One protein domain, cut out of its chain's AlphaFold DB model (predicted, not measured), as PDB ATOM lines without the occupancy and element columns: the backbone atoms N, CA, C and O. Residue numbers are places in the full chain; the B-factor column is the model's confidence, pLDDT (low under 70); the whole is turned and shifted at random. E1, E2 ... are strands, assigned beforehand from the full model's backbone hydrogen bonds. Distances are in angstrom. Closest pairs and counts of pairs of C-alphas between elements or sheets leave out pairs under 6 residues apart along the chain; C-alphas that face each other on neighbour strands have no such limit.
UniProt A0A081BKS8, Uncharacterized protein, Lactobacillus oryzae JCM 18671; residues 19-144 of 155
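This is residues 19 to 144 of the 155 residues of an uncharacterized protein of Lactobacillus oryzae JCM 18671 (UniProt A0A081BKS8). One antiparallel sheet of nine strands curls back on itself into a loose, partly flattened barrel, with the edge strands E7 and E9 coming close at the seam. The long hairpin E4 and E5 runs along one side, and its far end, around residues 74 to 80, reaches out beyond the other strands and makes much of the length. The printed part has 126 residues, with no named helix and nine strands, E1 to E9 in chain order; across the sheet the order is E7, E6, E1, E2, E3, E4, E5, E8, E9, and the class is all strand. The whole is compact, with a radius of gyration of the C-alphas of 15.5 A and spans of 44 by 30 by 26 A.

The longest strand by residues is E4, residues 57 to 74, 38.3 A from first to last C-alpha; it bends by 77 degrees at residue 61. E5, residues 80 to 93, is 36.0 A long and bends by 74 degrees at residue 83. In the sheet's order from E4 toward the edge strand E7, the strands are E3, residues 43 to 52, 28.1 A from first to last C-alpha; E2, residues 24 to 30, 20.0 A; E1, residues 19 to 21, beginning at C-alpha 19 (42.666, -38.737, 0.214); E6, residues 107 to 111; and E7, residues 119 to 123. In the sheet's order after E5, the strands are E8, residues 129 to 134, and the edge strand E9, residues 137 to 143, 18.9 A from first to last C-alpha, ending at C-alpha 143 (31.794, -33.142, 14.075).

The sheet is a folded sheet, bent back into two leaves that face each other: E7, E6, E1, E2 and E3 face E5, E8 and E9, with E4 as the hinge. E1 to E5 form a meander, each strand the antiparallel neighbour of the one before. In the hairpin E4 and E5, N 71 and O 83 are 2.7 A apart, within hydrogen-bond range. Between E3 and E4, N 44 and O 66 are 2.8 A apart. E2 is staggered, pairing with E1 over residues 24 to 26 and with E3 over residues 26 to 30; N 26 and O 19 are 2.8 A apart, as are N 27 and O 51. E6 and E1 are antiparallel neighbours, with N 20 and O 109 2.8 A apart, and E7 and E6 are antiparallel neighbours and a hairpin, with N 108 and O 122 2.9 A apart. Between E5 and E8 one pair is within range, N 92 and O 131 at 3.3 A; between E8 and E9, N 130 and O 142 are 2.9 A apart. The closest C-alphas of the edge strands E7 and E9 are those of Ala 122 and Ile 139, 5.8 A apart.

The two C-alphas farthest apart are those of Gly 55 and Ser 79, 46.6 A. The printed part has no cut. The links from E2 to E3 and from E5 to E6 are long. The mean pLDDT of the printed part is 73.7; residues 72 to 76, 78 to 79, 101 to 106 and 115 to 144 are under 70.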
ATOM      1  N   LEU A  19      43.285 -38.599  -1.096       87.50
ATOM      2  CA  LEU A  19      42.666 -38.737   0.214       87.50
ATOM      3  C   LEU A  19      42.513 -40.225   0.518       87.50
ATOM      4  O   LEU A  19      41.935 -40.968  -0.270       87.50
ATOM      5  N   THR A  20      42.974 -40.659   1.683       86.56
ATOM      6  CA  THR A  20      42.694 -41.992   2.215       86.56
ATOM      7  C   THR A  20      41.802 -41.865   3.440       86.56
ATOM      8  O   THR A  20      42.134 -41.128   4.362       86.56
ATOM      9  N   VAL A  21      40.683 -42.586   3.459       83.62
ATOM     10  CA  VAL A  21      39.766 -42.677   4.605       83.62
ATOM     11  C   VAL A  21      39.494 -44.152   4.863       83.62
ATOM     12  O   VAL A  21      38.999 -44.844   3.975       83.62
ATOM     13  N   GLY A  22      39.873 -44.662   6.036       79.19
ATOM     14  CA  GLY A  22      39.607 -46.067   6.379       79.19
ATOM     15  C   GLY A  22      40.266 -47.078   5.446       79.19
ATOM     16  O   GLY A  22      39.700 -48.133   5.181       79.19
ATOM     17  N   GLY A  23      41.422 -46.730   4.874       80.56
ATOM     18  CA  GLY A  23      42.112 -47.552   3.875       80.56
ATOM     19  C   GLY A  23      41.543 -47.449   2.455       80.56
ATOM     20  O   GLY A  23      42.143 -47.993   1.528       80.56
ATOM     21  N   LYS A  24      40.438 -46.721   2.242       86.25
ATOM     22  CA  LYS A  24      39.901 -46.445   0.907       86.25
ATOM     23  C   LYS A  24      40.494 -45.161   0.337       86.25
ATOM     24  O   LYS A  24      40.540 -44.141   1.019       86.25
ATOM     25  N   ARG A  25      40.935 -45.223  -0.921       89.62
ATOM     26  CA  ARG A  25      41.564 -44.106  -1.635       89.62
ATOM     27  C   ARG A  25      40.568 -43.361  -2.518       89.62
ATOM     28  O   ARG A  25      39.815 -43.976  -3.275       89.62
ATOM     29  N   TYR A  26      40.654 -42.040  -2.464       91.19
ATOM     30  CA  TYR A  26      39.946 -41.081  -3.294       91.19
ATOM     31  C   TYR A  26      40.934 -40.077  -3.871       91.19
ATOM     32  O   TYR A  26      41.998 -39.827  -3.305       91.19
ATOM     33  N   TYR A  27      40.546 -39.464  -4.976       92.56
ATOM     34  CA  TYR A  27      41.292 -38.409  -5.637       92.56
ATOM     35  C   TYR A  27      40.475 -37.132  -5.616       92.56
ATOM     36  O   TYR A  27      39.255 -37.166  -5.804       92.56
ATOM     37  N   LEU A  28      41.149 -36.013  -5.370       92.00
ATOM     38  CA  LEU A  28      40.521 -34.703  -5.326       92.00
ATOM     39  C   LEU A  28      41.054 -33.825  -6.448       92.00
ATOM     40  O   LEU A  28      42.264 -33.726  -6.682       92.00
ATOM     41  N   THR A  29      40.129 -33.148  -7.117       93.19
ATOM     42  CA  THR A  29      40.445 -32.079  -8.059       93.19
ATOM     43  C   THR A  29      39.659 -30.837  -7.701       93.19
ATOM     44  O   THR A  29      38.536 -30.894  -7.196       93.19
ATOM     45  N   PHE A  30      40.271 -29.694  -7.954       91.56
ATOM     46  CA  PHE A  30      39.724 -28.392  -7.623       91.56
ATOM     47  C   PHE A  30      39.542 -27.570  -8.890       91.56
ATOM     48  O   PHE A  30      40.200 -27.813  -9.899       91.56
ATOM     49  N   ASN A  31      38.624 -26.609  -8.842       92.94
ATOM     50  CA  ASN A  31      38.431 -25.573  -9.852       92.94
ATOM     51  C   ASN A  31      38.464 -26.089 -11.306       92.94
ATOM     52  O   ASN A  31      39.113 -25.501 -12.167       92.94
ATOM     53  N   ASN A  32      37.820 -27.228 -11.575       90.69
ATOM     54  CA  ASN A  32      37.827 -27.865 -12.896       90.69
ATOM     55  C   ASN A  32      39.245 -28.021 -13.476       90.69
ATOM     56  O   ASN A  32      39.499 -27.653 -14.622       90.69
ATOM     57  N   TYR A  33      40.175 -28.549 -12.676       90.81
ATOM     58  CA  TYR A  33      41.569 -28.807 -13.064       90.81
ATOM     59  C   TYR A  33      42.386 -27.541 -13.374       90.81
ATOM     60  O   TYR A  33      43.502 -27.643 -13.881       90.81
ATOM     61  N   SER A  34      41.860 -26.353 -13.059       89.69
ATOM     62  CA  SER A  34      42.466 -25.068 -13.414       89.69
ATOM     63  C   SER A  34      42.986 -24.318 -12.190       89.69
ATOM     64  O   SER A  34      42.395 -24.360 -11.113       89.69
ATOM     65  N   THR A  35      44.079 -23.577 -12.357       88.06
ATOM     66  CA  THR A  35      44.591 -22.696 -11.299       88.06
ATOM     67  C   THR A  35      43.671 -21.486 -11.067       88.06
ATOM     68  O   THR A  35      42.739 -21.235 -11.835       88.06
ATOM     69  N   VAL A  36      43.938 -20.735 -10.002       87.94
ATOM     70  CA  VAL A  36      43.362 -19.411  -9.744       87.94
ATOM     71  C   VAL A  36      44.478 -18.373  -9.730       87.94
ATOM     72  O   VAL A  36      45.623 -18.685  -9.401       87.94
ATOM     73  N   THR A  37      44.143 -17.132 -10.066       90.44
ATOM     74  CA  THR A  37      45.061 -15.995  -9.968       90.44
ATOM     75  C   THR A  37      44.508 -15.032  -8.937       90.44
ATOM     76  O   THR A  37      43.442 -14.460  -9.142       90.44
ATOM     77  N   LEU A  38      45.215 -14.898  -7.817       87.69
ATOM     78  CA  LEU A  38      44.801 -14.076  -6.686       87.69
ATOM     79  C   LEU A  38      45.916 -13.109  -6.294       87.69
ATOM     80  O   LEU A  38      47.103 -13.451  -6.329       87.69
ATOM     81  N   GLU A  39      45.522 -11.921  -5.857       90.19
ATOM     82  CA  GLU A  39      46.400 -11.018  -5.116       90.19
ATOM     83  C   GLU A  39      46.564 -11.491  -3.667       90.19
ATOM     84  O   GLU A  39      45.728 -12.219  -3.127       90.19
ATOM     85  N   VAL A  40      47.652 -11.077  -3.013       86.06
ATOM     86  CA  VAL A  40      47.853 -11.369  -1.585       86.06
ATOM     87  C   VAL A  40      46.699 -10.772  -0.769       86.06
ATOM     88  O   VAL A  40      46.330  -9.615  -0.945       86.06
ATOM     89  N   GLY A  41      46.119 -11.579   0.119       84.62
ATOM     90  CA  GLY A  41      44.936 -11.255   0.914       84.62
ATOM     91  C   GLY A  41      43.606 -11.628   0.248       84.62
ATOM     92  O   GLY A  41      42.571 -11.590   0.912       84.62
ATOM     93  N   GLN A  42      43.599 -12.019  -1.031       90.06
ATOM     94  CA  GLN A  42      42.379 -12.467  -1.703       90.06
ATOM     95  C   GLN A  42      42.084 -13.946  -1.441       90.06
ATOM     96  O   GLN A  42      42.983 -14.769  -1.261       90.06
ATOM     97  N   LYS A  43      40.789 -14.276  -1.472       90.00
ATOM     98  CA  LYS A  43      40.249 -15.629  -1.332       90.00
ATOM     99  C   LYS A  43      39.139 -15.851  -2.352       90.00
ATOM    100  O   LYS A  43      38.296 -14.979  -2.549       90.00
ATOM    101  N   GLN A  44      39.118 -17.029  -2.962       92.00
ATOM    102  CA  GLN A  44      38.128 -17.433  -3.952       92.00
ATOM    103  C   GLN A  44      37.573 -18.816  -3.610       92.00
ATOM    104  O   GLN A  44      38.328 -19.741  -3.318       92.00
ATOM    105  N   ALA A  45      36.249 -18.967  -3.673       91.94
ATOM    106  CA  ALA A  45      35.612 -20.279  -3.636       91.94
ATOM    107  C   ALA A  45      35.910 -21.037  -4.937       91.94
ATOM    108  O   ALA A  45      35.779 -20.480  -6.029       91.94
ATOM    109  N   VAL A  46      36.277 -22.310  -4.830       91.62
ATOM    110  CA  VAL A  46      36.545 -23.177  -5.979       91.62
ATOM    111  C   VAL A  46      35.649 -24.408  -5.940       91.62
ATOM    112  O   VAL A  46      35.282 -24.902  -4.873       91.62
ATOM    113  N   ALA A  47      35.285 -24.916  -7.118       92.81
ATOM    114  CA  ALA A  47      34.629 -26.215  -7.216       92.81
ATOM    115  C   ALA A  47      35.569 -27.315  -6.701       92.81
ATOM    116  O   ALA A  47      36.783 -27.215  -6.879       92.81
ATOM    117  N   MET A  48      35.019 -28.362  -6.097       92.75
ATOM    118  CA  MET A  48      35.771 -29.540  -5.674       92.75
ATOM    119  C   MET A  48      35.083 -30.789  -6.208       92.75
ATOM    120  O   MET A  48      33.877 -30.947  -6.040       92.75
ATOM    121  N   ASN A  49      35.847 -31.686  -6.815       93.69
ATOM    122  CA  ASN A  49      35.382 -33.006  -7.208       93.69
ATOM    123  C   ASN A  49      36.181 -34.061  -6.453       93.69
ATOM    124  O   ASN A  49      37.401 -33.952  -6.333       93.69
ATOM    125  N   ILE A  50      35.483 -35.081  -5.965       92.31
ATOM    126  CA  ILE A  50      36.067 -36.229  -5.274       92.31
ATOM    127  C   ILE A  50      35.658 -37.483  -6.029       92.31
ATOM    128  O   ILE A  50      34.466 -37.714  -6.213       92.31
ATOM    129  N   TYR A  51      36.620 -38.300  -6.448       92.88
ATOM    130  CA  TYR A  51      36.332 -39.537  -7.168       92.88
ATOM    131  C   TYR A  51      37.148 -40.721  -6.654       92.88
ATOM    132  O   TYR A  51      38.305 -40.579  -6.260       92.88
ATOM    133  N   GLY A  52      36.526 -41.896  -6.632       89.31
ATOM    134  CA  GLY A  52      37.142 -43.156  -6.220       89.31
ATOM    135  C   GLY A  52      37.460 -44.064  -7.407       89.31
ATOM    136  O   GLY A  52      36.882 -43.942  -8.487       89.31
ATOM    137  N   ALA A  53      38.360 -45.028  -7.198       80.69
ATOM    138  CA  ALA A  53      38.672 -46.059  -8.199       80.69
ATOM    139  C   ALA A  53      37.478 -46.985  -8.511       80.69
ATOM    140  O   ALA A  53      37.460 -47.657  -9.535       80.69
ATOM    141  N   ASP A  54      36.471 -47.000  -7.636       81.19
ATOM    142  CA  ASP A  54      35.201 -47.709  -7.803       81.19
ATOM    143  C   ASP A  54      34.204 -46.977  -8.723       81.19
ATOM    144  O   ASP A  54      33.061 -47.409  -8.852       81.19
ATOM    145  N   GLY A  55      34.606 -45.859  -9.337       81.44
ATOM    146  CA  GLY A  55      33.745 -45.036 -10.187       81.44
ATOM    147  C   GLY A  55      32.844 -44.072  -9.413       81.44
ATOM    148  O   GLY A  55      32.036 -43.375 -10.027       81.44
ATOM    149  N   SER A  56      32.977 -43.992  -8.083       86.06
ATOM    150  CA  SER A  56      32.298 -42.959  -7.300       86.06
ATOM    151  C   SER A  56      32.773 -41.569  -7.707       86.06
ATOM    152  O   SER A  56      33.956 -41.360  -7.967       86.06
ATOM    153  N   ASN A  57      31.844 -40.617  -7.774       90.06
ATOM    154  CA  ASN A  57      32.136 -39.230  -8.103       90.06
ATOM    155  C   ASN A  57      31.167 -38.313  -7.354       90.06
ATOM    156  O   ASN A  57      29.950 -38.492  -7.427       90.06
ATOM    157  N   VAL A  58      31.717 -37.347  -6.630       89.69
ATOM    158  CA  VAL A  58      30.976 -36.351  -5.866       89.69
ATOM    159  C   VAL A  58      31.493 -34.974  -6.245       89.69
ATOM    160  O   VAL A  58      32.643 -34.630  -5.969       89.69
ATOM    161  N   SER A  59      30.616 -34.166  -6.832       89.38
ATOM    162  CA  SER A  59      30.872 -32.751  -7.080       89.38
ATOM    163  C   SER A  59      30.324 -31.906  -5.939       89.38
ATOM    164  O   SER A  59      29.140 -31.966  -5.603       89.38
ATOM    165  N   LEU A  60      31.191 -31.094  -5.348       85.38
ATOM    166  CA  LEU A  60      30.903 -30.244  -4.204       85.38
ATOM    167  C   LEU A  60      31.184 -28.785  -4.567       85.38
ATOM    168  O   LEU A  60      32.268 -28.420  -5.023       85.38
ATOM    169  N   SER A  61      30.185 -27.934  -4.347       81.12
ATOM    170  CA  SER A  61      30.307 -26.482  -4.472       81.12
ATOM    171  C   SER A  61      30.394 -25.847  -3.086       81.12
ATOM    172  O   SER A  61      29.808 -26.352  -2.129       81.12
ATOM    173  N   ASN A  62      31.140 -24.745  -2.971       82.50
ATOM    174  CA  ASN A  62      31.332 -23.979  -1.728       82.50
ATOM    175  C   ASN A  62      31.995 -24.747  -0.571       82.50
ATOM    176  O   ASN A  62      31.942 -24.303   0.573       82.50
ATOM    177  N   GLN A  63      32.627 -25.883  -0.872       84.00
ATOM    178  CA  GLN A  63      33.353 -26.708   0.094       84.00
ATOM    179  C   GLN A  63      34.870 -26.539  -0.007       84.00
ATOM    180  O   GLN A  63      35.601 -27.171   0.741       84.00
ATOM    181  N   ALA A  64      35.358 -25.717  -0.933       88.38
ATOM    182  CA  ALA A  64      36.774 -25.446  -1.089       88.38
ATOM    183  C   ALA A  64      36.998 -23.971  -1.404       88.38
ATOM    184  O   ALA A  64      36.243 -23.351  -2.157       88.38
ATOM    185  N   TYR A  65      38.050 -23.421  -0.822       88.31
ATOM    186  CA  TYR A  65      38.494 -22.060  -1.018       88.31
ATOM    187  C   TYR A  65      39.995 -22.057  -1.218       88.31
ATOM    188  O   TYR A  65      40.728 -22.783  -0.554       88.31
ATOM    189  N   VAL A  66      40.453 -21.197  -2.109       87.81
ATOM    190  CA  VAL A  66      41.867 -20.923  -2.298       87.81
ATOM    191  C   VAL A  66      42.096 -19.473  -1.914       87.81
ATOM    192  O   VAL A  66      41.414 -18.583  -2.417       87.81
ATOM    193  N   GLY A  67      43.015 -19.240  -0.988       85.75
ATOM    194  CA  GLY A  67      43.509 -17.915  -0.640       85.75
ATOM    195  C   GLY A  67      44.955 -17.747  -1.072       85.75
ATOM    196  O   GLY A  67      45.676 -18.733  -1.215       85.75
ATOM    197  N   ARG A  68      45.400 -16.506  -1.250       82.12
ATOM    198  CA  ARG A  68      46.826 -16.190  -1.351       82.12
ATOM    199  C   ARG A  68      47.221 -15.340  -0.158       82.12
ATOM    200  O   ARG A  68      46.617 -14.302   0.080       82.12
ATOM    201  N   GLN A  69      48.215 -15.776   0.599       79.50
ATOM    202  CA  GLN A  69      48.614 -15.111   1.838       79.50
ATOM    203  C   GLN A  69      50.129 -15.056   1.992       79.50
ATOM    204  O   GLN A  69      50.858 -15.760   1.290       79.50
ATOM    205  N   VAL A  70      50.582 -14.190   2.897       78.69
ATOM    206  CA  VAL A  70      51.969 -14.186   3.358       78.69
ATOM    207  C   VAL A  70      52.165 -15.398   4.264       78.69
ATOM    208  O   VAL A  70      51.335 -15.673   5.129       78.69
ATOM    209  N   ILE A  71      53.230 -16.146   4.021       72.44
ATOM    210  CA  ILE A  71      53.617 -17.349   4.743       72.44
ATOM    211  C   ILE A  71      55.066 -17.147   5.172       72.44
ATOM    212  O   ILE A  71      55.939 -16.950   4.325       72.44
ATOM    213  N   GLU A  72      55.313 -17.221   6.477       68.25
ATOM    214  CA  GLU A  72      56.668 -17.261   7.021       68.25
ATOM    215  C   GLU A  72      57.289 -18.626   6.691       68.25
ATOM    216  O   GLU A  72      56.727 -19.679   7.009       68.25
ATOM    217  N   GLN A  73      58.434 -18.618   6.018       63.91
ATOM    218  CA  GLN A  73      59.179 -19.814   5.642       63.91
ATOM    219  C   GLN A  73      60.466 -19.885   6.455       63.91
ATOM    220  O   GLN A  73      61.230 -18.923   6.504       63.91
ATOM    221  N   GLU A  74      60.719 -21.037   7.071       61.16
ATOM    222  CA  GLU A  74      61.985 -21.315   7.745       61.16
ATOM    223  C   GLU A  74      62.951 -21.991   6.765       61.16
ATOM    224  O   GLU A  74      62.670 -23.050   6.193       61.16
ATOM    225  N   MET A  75      64.091 -21.347   6.551       60.88
ATOM    226  CA  MET A  75      65.129 -21.771   5.626       60.88
ATOM    227  C   MET A  75      66.009 -22.865   6.245       60.88
ATOM    228  O   MET A  75      65.977 -23.148   7.441       60.88
ATOM    229  N   GLY A  76      66.835 -23.511   5.416       48.28
ATOM    230  CA  GLY A  76      67.720 -24.594   5.861       48.28
ATOM    231  C   GLY A  76      68.750 -24.186   6.924       48.28
ATOM    232  O   GLY A  76      69.231 -25.059   7.643       48.28
ATOM    233  N   ASP A  77      69.049 -22.892   7.028       71.00
ATOM    234  CA  ASP A  77      69.946 -22.270   8.009       71.00
ATOM    235  C   ASP A  77      69.221 -21.765   9.275       71.00
ATOM    236  O   ASP A  77      69.853 -21.172  10.147       71.00
ATOM    237  N   GLY A  78      67.907 -22.002   9.389       67.31
ATOM    238  CA  GLY A  78      67.073 -21.551  10.506       67.31
ATOM    239  C   GLY A  78      66.640 -20.083  10.425       67.31
ATOM    240  O   GLY A  78      65.938 -19.608  11.318       67.31
ATOM    241  N   SER A  79      67.028 -19.348   9.375       68.38
ATOM    242  CA  SER A  79      66.495 -18.009   9.121       68.38
ATOM    243  C   SER A  79      65.028 -18.079   8.690       68.38
ATOM    244  O   SER A  79      64.575 -19.068   8.114       68.38
ATOM    245  N   LYS A  80      64.273 -17.020   8.985       73.44
ATOM    246  CA  LYS A  80      62.859 -16.898   8.628       73.44
ATOM    247  C   LYS A  80      62.692 -15.812   7.581       73.44
ATOM    248  O   LYS A  80      63.236 -14.720   7.741       73.44
ATOM    249  N   VAL A  81      61.949 -16.116   6.526       70.38
ATOM    250  CA  VAL A  81      61.655 -15.177   5.441       70.38
ATOM    251  C   VAL A  81      60.169 -15.186   5.122       70.38
ATOM    252  O   VAL A  81      59.546 -16.244   5.047       70.38
ATOM    253  N   ASP A  82      59.603 -14.006   4.893       73.38
ATOM    254  CA  ASP A  82      58.225 -13.885   4.432       73.38
ATOM    255  C   ASP A  82      58.154 -14.145   2.924       73.38
ATOM    256  O   ASP A  82      58.779 -13.452   2.118       73.38
ATOM    257  N   GLY A  83      57.370 -15.147   2.535       70.81
ATOM    258  CA  GLY A  83      57.001 -15.421   1.148       70.81
ATOM    259  C   GLY A  83      55.495 -15.275   0.946       70.81
ATOM    260  O   GLY A  83      54.730 -15.268   1.899       70.81
ATOM    261  N   SER A  84      55.026 -15.188  -0.300       74.38
ATOM    262  CA  SER A  84      53.590 -15.320  -0.599       74.38
ATOM    263  C   SER A  84      53.299 -16.707  -1.159       74.38
ATOM    264  O   SER A  84      54.019 -17.150  -2.054       74.38
ATOM    265  N   GLY A  85      52.225 -17.353  -0.711       75.06
ATOM    266  CA  GLY A  85      51.815 -18.662  -1.214       75.06
ATOM    267  C   GLY A  85      50.304 -18.821  -1.295       75.06
ATOM    268  O   GLY A  85      49.542 -18.088  -0.659       75.06
ATOM    269  N   TYR A  86      49.877 -19.785  -2.107       78.44
ATOM    270  CA  TYR A  86      48.486 -20.210  -2.161       78.44
ATOM    271  C   TYR A  86      48.193 -21.194  -1.033       78.44
ATOM    272  O   TYR A  86      48.953 -22.133  -0.801       78.44
ATOM    273  N   VAL A  87      47.059 -21.003  -0.369       78.75
ATOM    274  CA  VAL A  87      46.546 -21.901   0.661       78.75
ATOM    275  C   VAL A  87      45.163 -22.366   0.257       78.75
ATOM    276  O   VAL A  87      44.237 -21.575   0.087       78.75
ATOM    277  N   LEU A  88      45.057 -23.676   0.069       81.12
ATOM    278  CA  LEU A  88      43.799 -24.377  -0.104       81.12
ATOM    279  C   LEU A  88      43.209 -24.651   1.275       81.12
ATOM    280  O   LEU A  88      43.914 -25.180   2.122       81.12
ATOM    281  N   GLU A  89      41.933 -24.338   1.449       80.81
ATOM    282  CA  GLU A  89      41.092 -24.748   2.568       80.81
ATOM    283  C   GLU A  89      39.893 -25.501   2.005       80.81
ATOM    284  O   GLU A  89      39.141 -24.946   1.204       80.81
ATOM    285  N   CYS A  90      39.678 -26.752   2.403       81.25
ATOM    286  CA  CYS A  90      38.502 -27.501   1.966       81.25
ATOM    287  C   CYS A  90      37.808 -28.232   3.109       81.25
ATOM    288  O   CYS A  90      38.377 -28.404   4.177       81.25
ATOM    289  N   THR A  91      36.555 -28.613   2.876       82.31
ATOM    290  CA  THR A  91      35.698 -29.413   3.745       82.31
ATOM    291  C   THR A  91      35.255 -30.651   2.983       82.31
ATOM    292  O   THR A  91      34.552 -30.554   1.979       82.31
ATOM    293  N   ILE A  92      35.647 -31.827   3.467       82.69
ATOM    294  CA  ILE A  92      35.239 -33.101   2.864       82.69
ATOM    295  C   ILE A  92      34.113 -33.724   3.699       82.69
ATOM    296  O   ILE A  92      34.363 -34.115   4.841       82.69
ATOM    297  N   PRO A  93      32.885 -33.839   3.158       80.62
ATOM    298  CA  PRO A  93      31.777 -34.500   3.832       80.62
ATOM    299  C   PRO A  93      31.899 -36.019   3.676       80.62
ATOM    300  O   PRO A  93      31.583 -36.574   2.623       80.62
ATOM    301  N   ILE A  94      32.347 -36.716   4.722       79.19
ATOM    302  CA  ILE A  94      32.607 -38.164   4.634       79.19
ATOM    303  C   ILE A  94      31.350 -38.980   4.317       79.19
ATOM    304  O   ILE A  94      31.417 -39.963   3.592       79.19
ATOM    305  N   ASN A  95      30.187 -38.539   4.790       77.44
ATOM    306  CA  ASN A  95      28.908 -39.186   4.491       77.44
ATOM    307  C   ASN A  95      28.532 -39.169   2.998       77.44
ATOM    308  O   ASN A  95      27.621 -39.892   2.604       77.44
ATOM    309  N   ALA A  96      29.188 -38.338   2.184       78.62
ATOM    310  CA  ALA A  96      29.014 -38.332   0.737       78.62
ATOM    311  C   ALA A  96      29.957 -39.320   0.026       78.62
ATOM    312  O   ALA A  96      29.759 -39.603  -1.153       78.62
ATOM    313  N   LEU A  97      30.979 -39.842   0.713       82.56
ATOM    314  CA  LEU A  97      31.946 -40.769   0.133       82.56
ATOM    315  C   LEU A  97      31.375 -42.190   0.109       82.56
ATOM    316  O   LEU A  97      30.939 -42.730   1.123       82.56
ATOM    317  N   SER A  98      31.406 -42.834  -1.060       80.81
ATOM    318  CA  SER A  98      30.964 -44.224  -1.186       80.81
ATOM    319  C   SER A  98      31.894 -45.158  -0.408       80.81
ATOM    320  O   SER A  98      33.115 -45.010  -0.444       80.81
ATOM    321  N   GLY A  99      31.353 -46.197   0.228       77.62
ATOM    322  CA  GLY A  99      32.160 -47.252   0.858       77.62
ATOM    323  C   GLY A  99      32.904 -46.837   2.130       77.62
ATOM    324  O   GLY A  99      33.790 -47.569   2.557       77.62
ATOM    325  N   VAL A 100      32.534 -45.703   2.730       75.19
ATOM    326  CA  VAL A 100      32.941 -45.302   4.081       75.19
ATOM    327  C   VAL A 100      31.667 -44.968   4.856       75.19
ATOM    328  O   VAL A 100      30.887 -44.120   4.435       75.19
ATOM    329  N   SER A 101      31.417 -45.672   5.957       64.88
ATOM    330  CA  SER A 101      30.190 -45.532   6.761       64.88
ATOM    331  C   SER A 101      30.433 -44.966   8.161       64.88
ATOM    332  O   SER A 101      29.533 -44.365   8.739       64.88
ATOM    333  N   ASP A 102      31.645 -45.127   8.688       63.59
ATOM    334  CA  ASP A 102      32.092 -44.616   9.980       63.59
ATOM    335  C   ASP A 102      33.558 -44.196   9.839       63.59
ATOM    336  O   ASP A 102      34.317 -44.883   9.164       63.59
ATOM    337  N   THR A 103      33.951 -43.069  10.427       66.19
ATOM    338  CA  THR A 103      35.356 -42.626  10.499       66.19
ATOM    339  C   THR A 103      35.961 -42.803  11.879       66.19
ATOM    340  O   THR A 103      37.143 -42.524  12.058       66.19
ATOM    341  N   SER A 104      35.171 -43.232  12.861       62.12
ATOM    342  CA  SER A 104      35.614 -43.447  14.230       62.12
ATOM    343  C   SER A 104      36.798 -44.411  14.263       62.12
ATOM    344  O   SER A 104      36.710 -45.546  13.796       62.12
ATOM    345  N   GLY A 105      37.934 -43.938  14.776       61.56
ATOM    346  CA  GLY A 105      39.153 -44.742  14.878       61.56
ATOM    347  C   GLY A 105      39.849 -45.028  13.544       61.56
ATOM    348  O   GLY A 105      40.789 -45.818  13.515       61.56
ATOM    349  N   GLN A 106      39.423 -44.398  12.446       69.44
ATOM    350  CA  GLN A 106      40.076 -44.543  11.148       69.44
ATOM    351  C   GLN A 106      41.117 -43.452  10.924       69.44
ATOM    352  O   GLN A 106      40.905 -42.286  11.264       69.44
ATOM    353  N   THR A 107      42.225 -43.820  10.286       71.56
ATOM    354  CA  THR A 107      43.189 -42.848   9.775       71.56
ATOM    355  C   THR A 107      42.618 -42.173   8.538       71.56
ATOM    356  O   THR A 107      42.209 -42.833   7.575       71.56
ATOM    357  N   ILE A 108      42.610 -40.846   8.578       76.19
ATOM    358  CA  ILE A 108      42.325 -39.975   7.449       76.19
ATOM    359  C   ILE A 108      43.648 -39.346   7.040       76.19
ATOM    360  O   ILE A 108      44.272 -38.672   7.854       76.19
ATOM    361  N   ALA A 109      44.065 -39.548   5.796       79.25
ATOM    362  CA  ALA A 109      45.316 -39.012   5.279       79.25
ATOM    363  C   ALA A 109      45.083 -38.247   3.978       79.25
ATOM    364  O   ALA A 109      44.339 -38.719   3.120       79.25
ATOM    365  N   MET A 110      45.742 -37.102   3.805       79.25
ATOM    366  CA  MET A 110      45.792 -36.389   2.529       79.25
ATOM    367  C   MET A 110      47.236 -36.152   2.093       79.25
ATOM    368  O   MET A 110      48.071 -35.736   2.897       79.25
ATOM    369  N   SER A 111      47.523 -36.379   0.816       81.25
ATOM    370  CA  SER A 111      48.828 -36.117   0.207       81.25
ATOM    371  C   SER A 111      48.687 -35.396  -1.132       81.25
ATOM    372  O   SER A 111      47.684 -35.529  -1.834       81.25
ATOM    373  N   ASN A 112      49.710 -34.623  -1.491       79.06
ATOM    374  CA  ASN A 112      49.945 -34.160  -2.852       79.06
ATOM    375  C   ASN A 112      51.456 -34.157  -3.086       79.06
ATOM    376  O   ASN A 112      52.149 -33.181  -2.796       79.06
ATOM    377  N   ASN A 113      51.953 -35.273  -3.616       74.75
ATOM    378  CA  ASN A 113      53.386 -35.498  -3.805       74.75
ATOM    379  C   ASN A 113      54.018 -34.562  -4.847       74.75
ATOM    380  O   ASN A 113      55.241 -34.477  -4.921       74.75
ATOM    381  N   ASN A 114      53.203 -33.850  -5.637       70.19
ATOM    382  CA  ASN A 114      53.698 -32.813  -6.535       70.19
ATOM    383  C   ASN A 114      54.020 -31.519  -5.784       70.19
ATOM    384  O   ASN A 114      54.846 -30.760  -6.265       70.19
ATOM    385  N   LEU A 115      53.375 -31.248  -4.643       66.81
ATOM    386  CA  LEU A 115      53.550 -30.012  -3.868       66.81
ATOM    387  C   LEU A 115      54.514 -30.176  -2.690       66.81
ATOM    388  O   LEU A 115      55.252 -29.246  -2.369       66.81
ATOM    389  N   TRP A 116      54.493 -31.331  -2.023       62.34
ATOM    390  CA  TRP A 116      55.347 -31.617  -0.871       62.34
ATOM    391  C   TRP A 116      55.627 -33.117  -0.754       62.34
ATOM    392  O   TRP A 116      54.889 -33.940  -1.286       62.34
ATOM    393  N   SER A 117      56.668 -33.493  -0.011       56.59
ATOM    394  CA  SER A 117      56.888 -34.887   0.381       56.59
ATOM    395  C   SER A 117      56.196 -35.183   1.718       56.59
ATOM    396  O   SER A 117      56.512 -34.574   2.739       56.59
ATOM    397  N   GLY A 118      55.226 -36.105   1.716       55.59
ATOM    398  CA  GLY A 118      54.550 -36.600   2.926       55.59
ATOM    399  C   GLY A 118      53.018 -36.606   2.855       55.59
ATOM    400  O   GLY A 118      52.415 -36.215   1.858       55.59
ATOM    401  N   SER A 119      52.376 -37.032   3.940       57.91
ATOM    402  CA  SER A 119      50.925 -36.970   4.157       57.91
ATOM    403  C   SER A 119      50.623 -36.119   5.387       57.91
ATOM    404  O   SER A 119      51.401 -36.085   6.341       57.91
ATOM    405  N   VAL A 120      49.486 -35.429   5.376       62.03
ATOM    406  CA  VAL A 120      48.885 -34.915   6.609       62.03
ATOM    407  C   VAL A 120      47.867 -35.947   7.069       62.03
ATOM    408  O   VAL A 120      47.074 -36.421   6.256       62.03
ATOM    409  N   GLU A 121      47.901 -36.308   8.350       61.53
ATOM    410  CA  GLU A 121      47.046 -37.343   8.929       61.53
ATOM    411  C   GLU A 121      46.232 -36.801  10.105       61.53
ATOM    412  O   GLU A 121      46.719 -35.990  10.894       61.53
ATOM    413  N   ALA A 122      44.998 -37.276  10.240       62.12
ATOM    414  CA  ALA A 122      44.197 -37.114  11.444       62.12
ATOM    415  C   ALA A 122      43.425 -38.392  11.773       62.12
ATOM    416  O   ALA A 122      43.030 -39.152  10.888       62.12
ATOM    417  N   ALA A 123      43.177 -38.599  13.066       56.88
ATOM    418  CA  ALA A 123      42.282 -39.643  13.541       56.88
ATOM    419  C   ALA A 123      40.823 -39.189  13.376       56.88
ATOM    420  O   ALA A 123      40.437 -38.114  13.841       56.88
ATOM    421  N   GLY A 124      40.010 -40.002  12.706       52.69
ATOM    422  CA  GLY A 124      38.589 -39.743  12.523       52.69
ATOM    423  C   GLY A 124      37.788 -39.880  13.828       52.69
ATOM    424  O   GLY A 124      38.011 -40.789  14.630       52.69
ATOM    425  N   GLY A 125      36.845 -38.955  14.043       51.44
ATOM    426  CA  GLY A 125      35.923 -38.939  15.185       51.44
ATOM    427  C   GLY A 125      34.557 -39.565  14.869       51.44
ATOM    428  O   GLY A 125      34.171 -39.697  13.707       51.44
ATOM    429  N   ASN A 126      33.808 -39.925  15.917       42.88
ATOM    430  CA  ASN A 126      32.589 -40.748  15.863       42.88
ATOM    431  C   ASN A 126      31.296 -40.014  15.436       42.88
ATOM    432  O   ASN A 126      30.222 -40.313  15.947       42.88
ATOM    433  N   THR A 127      31.336 -38.982  14.588       41.06
ATOM    434  CA  THR A 127      30.093 -38.366  14.061       41.06
ATOM    435  C   THR A 127      30.386 -37.331  12.977       41.06
ATOM    436  O   THR A 127      30.938 -36.275  13.268       41.06
ATOM    437  N   GLY A 128      29.956 -37.602  11.738       43.06
ATOM    438  CA  GLY A 128      29.838 -36.598  10.668       43.06
ATOM    439  C   GLY A 128      31.087 -35.743  10.457       43.06
ATOM    440  O   GLY A 128      30.986 -34.521  10.505       43.06
ATOM    441  N   ALA A 129      32.247 -36.377  10.291       43.66
ATOM    442  CA  ALA A 129      33.524 -35.688  10.184       43.66
ATOM    443  C   ALA A 129      33.563 -34.723   8.983       43.66
ATOM    444  O   ALA A 129      33.320 -35.127   7.844       43.66
ATOM    445  N   ILE A 130      33.897 -33.459   9.249       46.56
ATOM    446  CA  ILE A 130      34.399 -32.500   8.260       46.56
ATOM    447  C   ILE A 130      35.918 -32.474   8.392       46.56
ATOM    448  O   ILE A 130      36.440 -32.218   9.479       46.56
ATOM    449  N   ILE A 131      36.615 -32.736   7.288       52.19
ATOM    450  CA  ILE A 131      38.068 -32.572   7.200       52.19
ATOM    451  C   ILE A 131      38.357 -31.148   6.740       52.19
ATOM    452  O   ILE A 131      37.977 -30.813   5.622       52.19
ATOM    453  N   LEU A 132      39.051 -30.361   7.564       47.06
ATOM    454  CA  LEU A 132      39.674 -29.094   7.167       47.06
ATOM    455  C   LEU A 132      41.145 -29.341   6.824       47.06
ATOM    456  O   LEU A 132      41.892 -29.800   7.687       47.06
ATOM    457  N   VAL A 133      41.559 -29.053   5.587       53.16
ATOM    458  CA  VAL A 133      42.964 -29.179   5.146       53.16
ATOM    459  C   VAL A 133      43.490 -27.826   4.696       53.16
ATOM    460  O   VAL A 133      42.848 -27.204   3.858       53.16
ATOM    461  N   GLY A 134      44.642 -27.410   5.232       48.75
ATOM    462  CA  GLY A 134      45.383 -26.199   4.864       48.75
ATOM    463  C   GLY A 134      46.787 -26.532   4.347       48.75
ATOM    464  O   GLY A 134      47.493 -27.321   4.972       48.75
ATOM    465  N   ILE A 135      47.244 -25.934   3.239       47.44
ATOM    466  CA  ILE A 135      48.651 -26.093   2.812       47.44
ATOM    467  C   ILE A 135      49.538 -25.297   3.782       47.44
ATOM    468  O   ILE A 135      49.422 -24.076   3.871       47.44
ATOM    469  N   GLY A 136      50.370 -26.019   4.538       46.00
ATOM    470  CA  GLY A 136      51.119 -25.528   5.702       46.00
ATOM    471  C   GLY A 136      50.611 -26.062   7.050       46.00
ATOM    472  O   GLY A 136      51.187 -25.715   8.077       46.00
ATOM    473  N   PHE A 137      49.549 -26.879   7.078       50.66
ATOM    474  CA  PHE A 137      48.772 -27.059   8.303       50.66
ATOM    475  C   PHE A 137      48.110 -28.434   8.493       50.66
ATOM    476  O   PHE A 137      47.584 -29.064   7.580       50.66
ATOM    477  N   VAL A 138      48.138 -28.832   9.766       41.00
ATOM    478  CA  VAL A 138      47.088 -29.446  10.595       41.00
ATOM    479  C   VAL A 138      45.792 -29.837   9.869       41.00
ATOM    480  O   VAL A 138      45.060 -28.977   9.384       41.00
ATOM    481  N   ILE A 139      45.444 -31.128   9.924       43.69
ATOM    482  CA  ILE A 139      44.069 -31.584   9.704       43.69
ATOM    483  C   ILE A 139      43.300 -31.457  11.017       43.69
ATOM    484  O   ILE A 139      43.685 -32.042  12.030       43.69
ATOM    485  N   ALA A 140      42.180 -30.738  10.989       49.06
ATOM    486  CA  ALA A 140      41.193 -30.781  12.060       49.06
ATOM    487  C   ALA A 140      40.008 -31.646  11.617       49.06
ATOM    488  O   ALA A 140      39.398 -31.391  10.578       49.06
ATOM    489  N   VAL A 141      39.690 -32.667  12.414       46.94
ATOM    490  CA  VAL A 141      38.469 -33.464  12.267       46.94
ATOM    491  C   VAL A 141      37.432 -32.900  13.230       46.94
ATOM    492  O   VAL A 141      37.566 -33.036  14.445       46.94
ATOM    493  N   GLY A 142      36.415 -32.234  12.689       43.03
ATOM    494  CA  GLY A 142      35.291 -31.696  13.460       43.03
ATOM    495  C   GLY A 142      34.014 -32.499  13.233       43.03
ATOM    496  O   GLY A 142      33.819 -33.051  12.152       43.03
ATOM    497  N   SER A 143      33.126 -32.550  14.225       38.62
ATOM    498  CA  SER A 143      31.794 -33.142  14.075       38.62
ATOM    499  C   SER A 143      30.799 -32.133  13.492       38.62
ATOM    500  O   SER A 143      30.688 -31.000  13.964       38.62
ATOM    501  N   VAL A 144      30.025 -32.533  12.476       38.94
ATOM    502  CA  VAL A 144      28.860 -31.761  12.012       38.94
ATOM    503  C   VAL A 144      27.760 -31.886  13.065       38.94
ATOM    504  O   VAL A 144      26.914 -32.781  13.007       38.94
TER     505      VAL A 144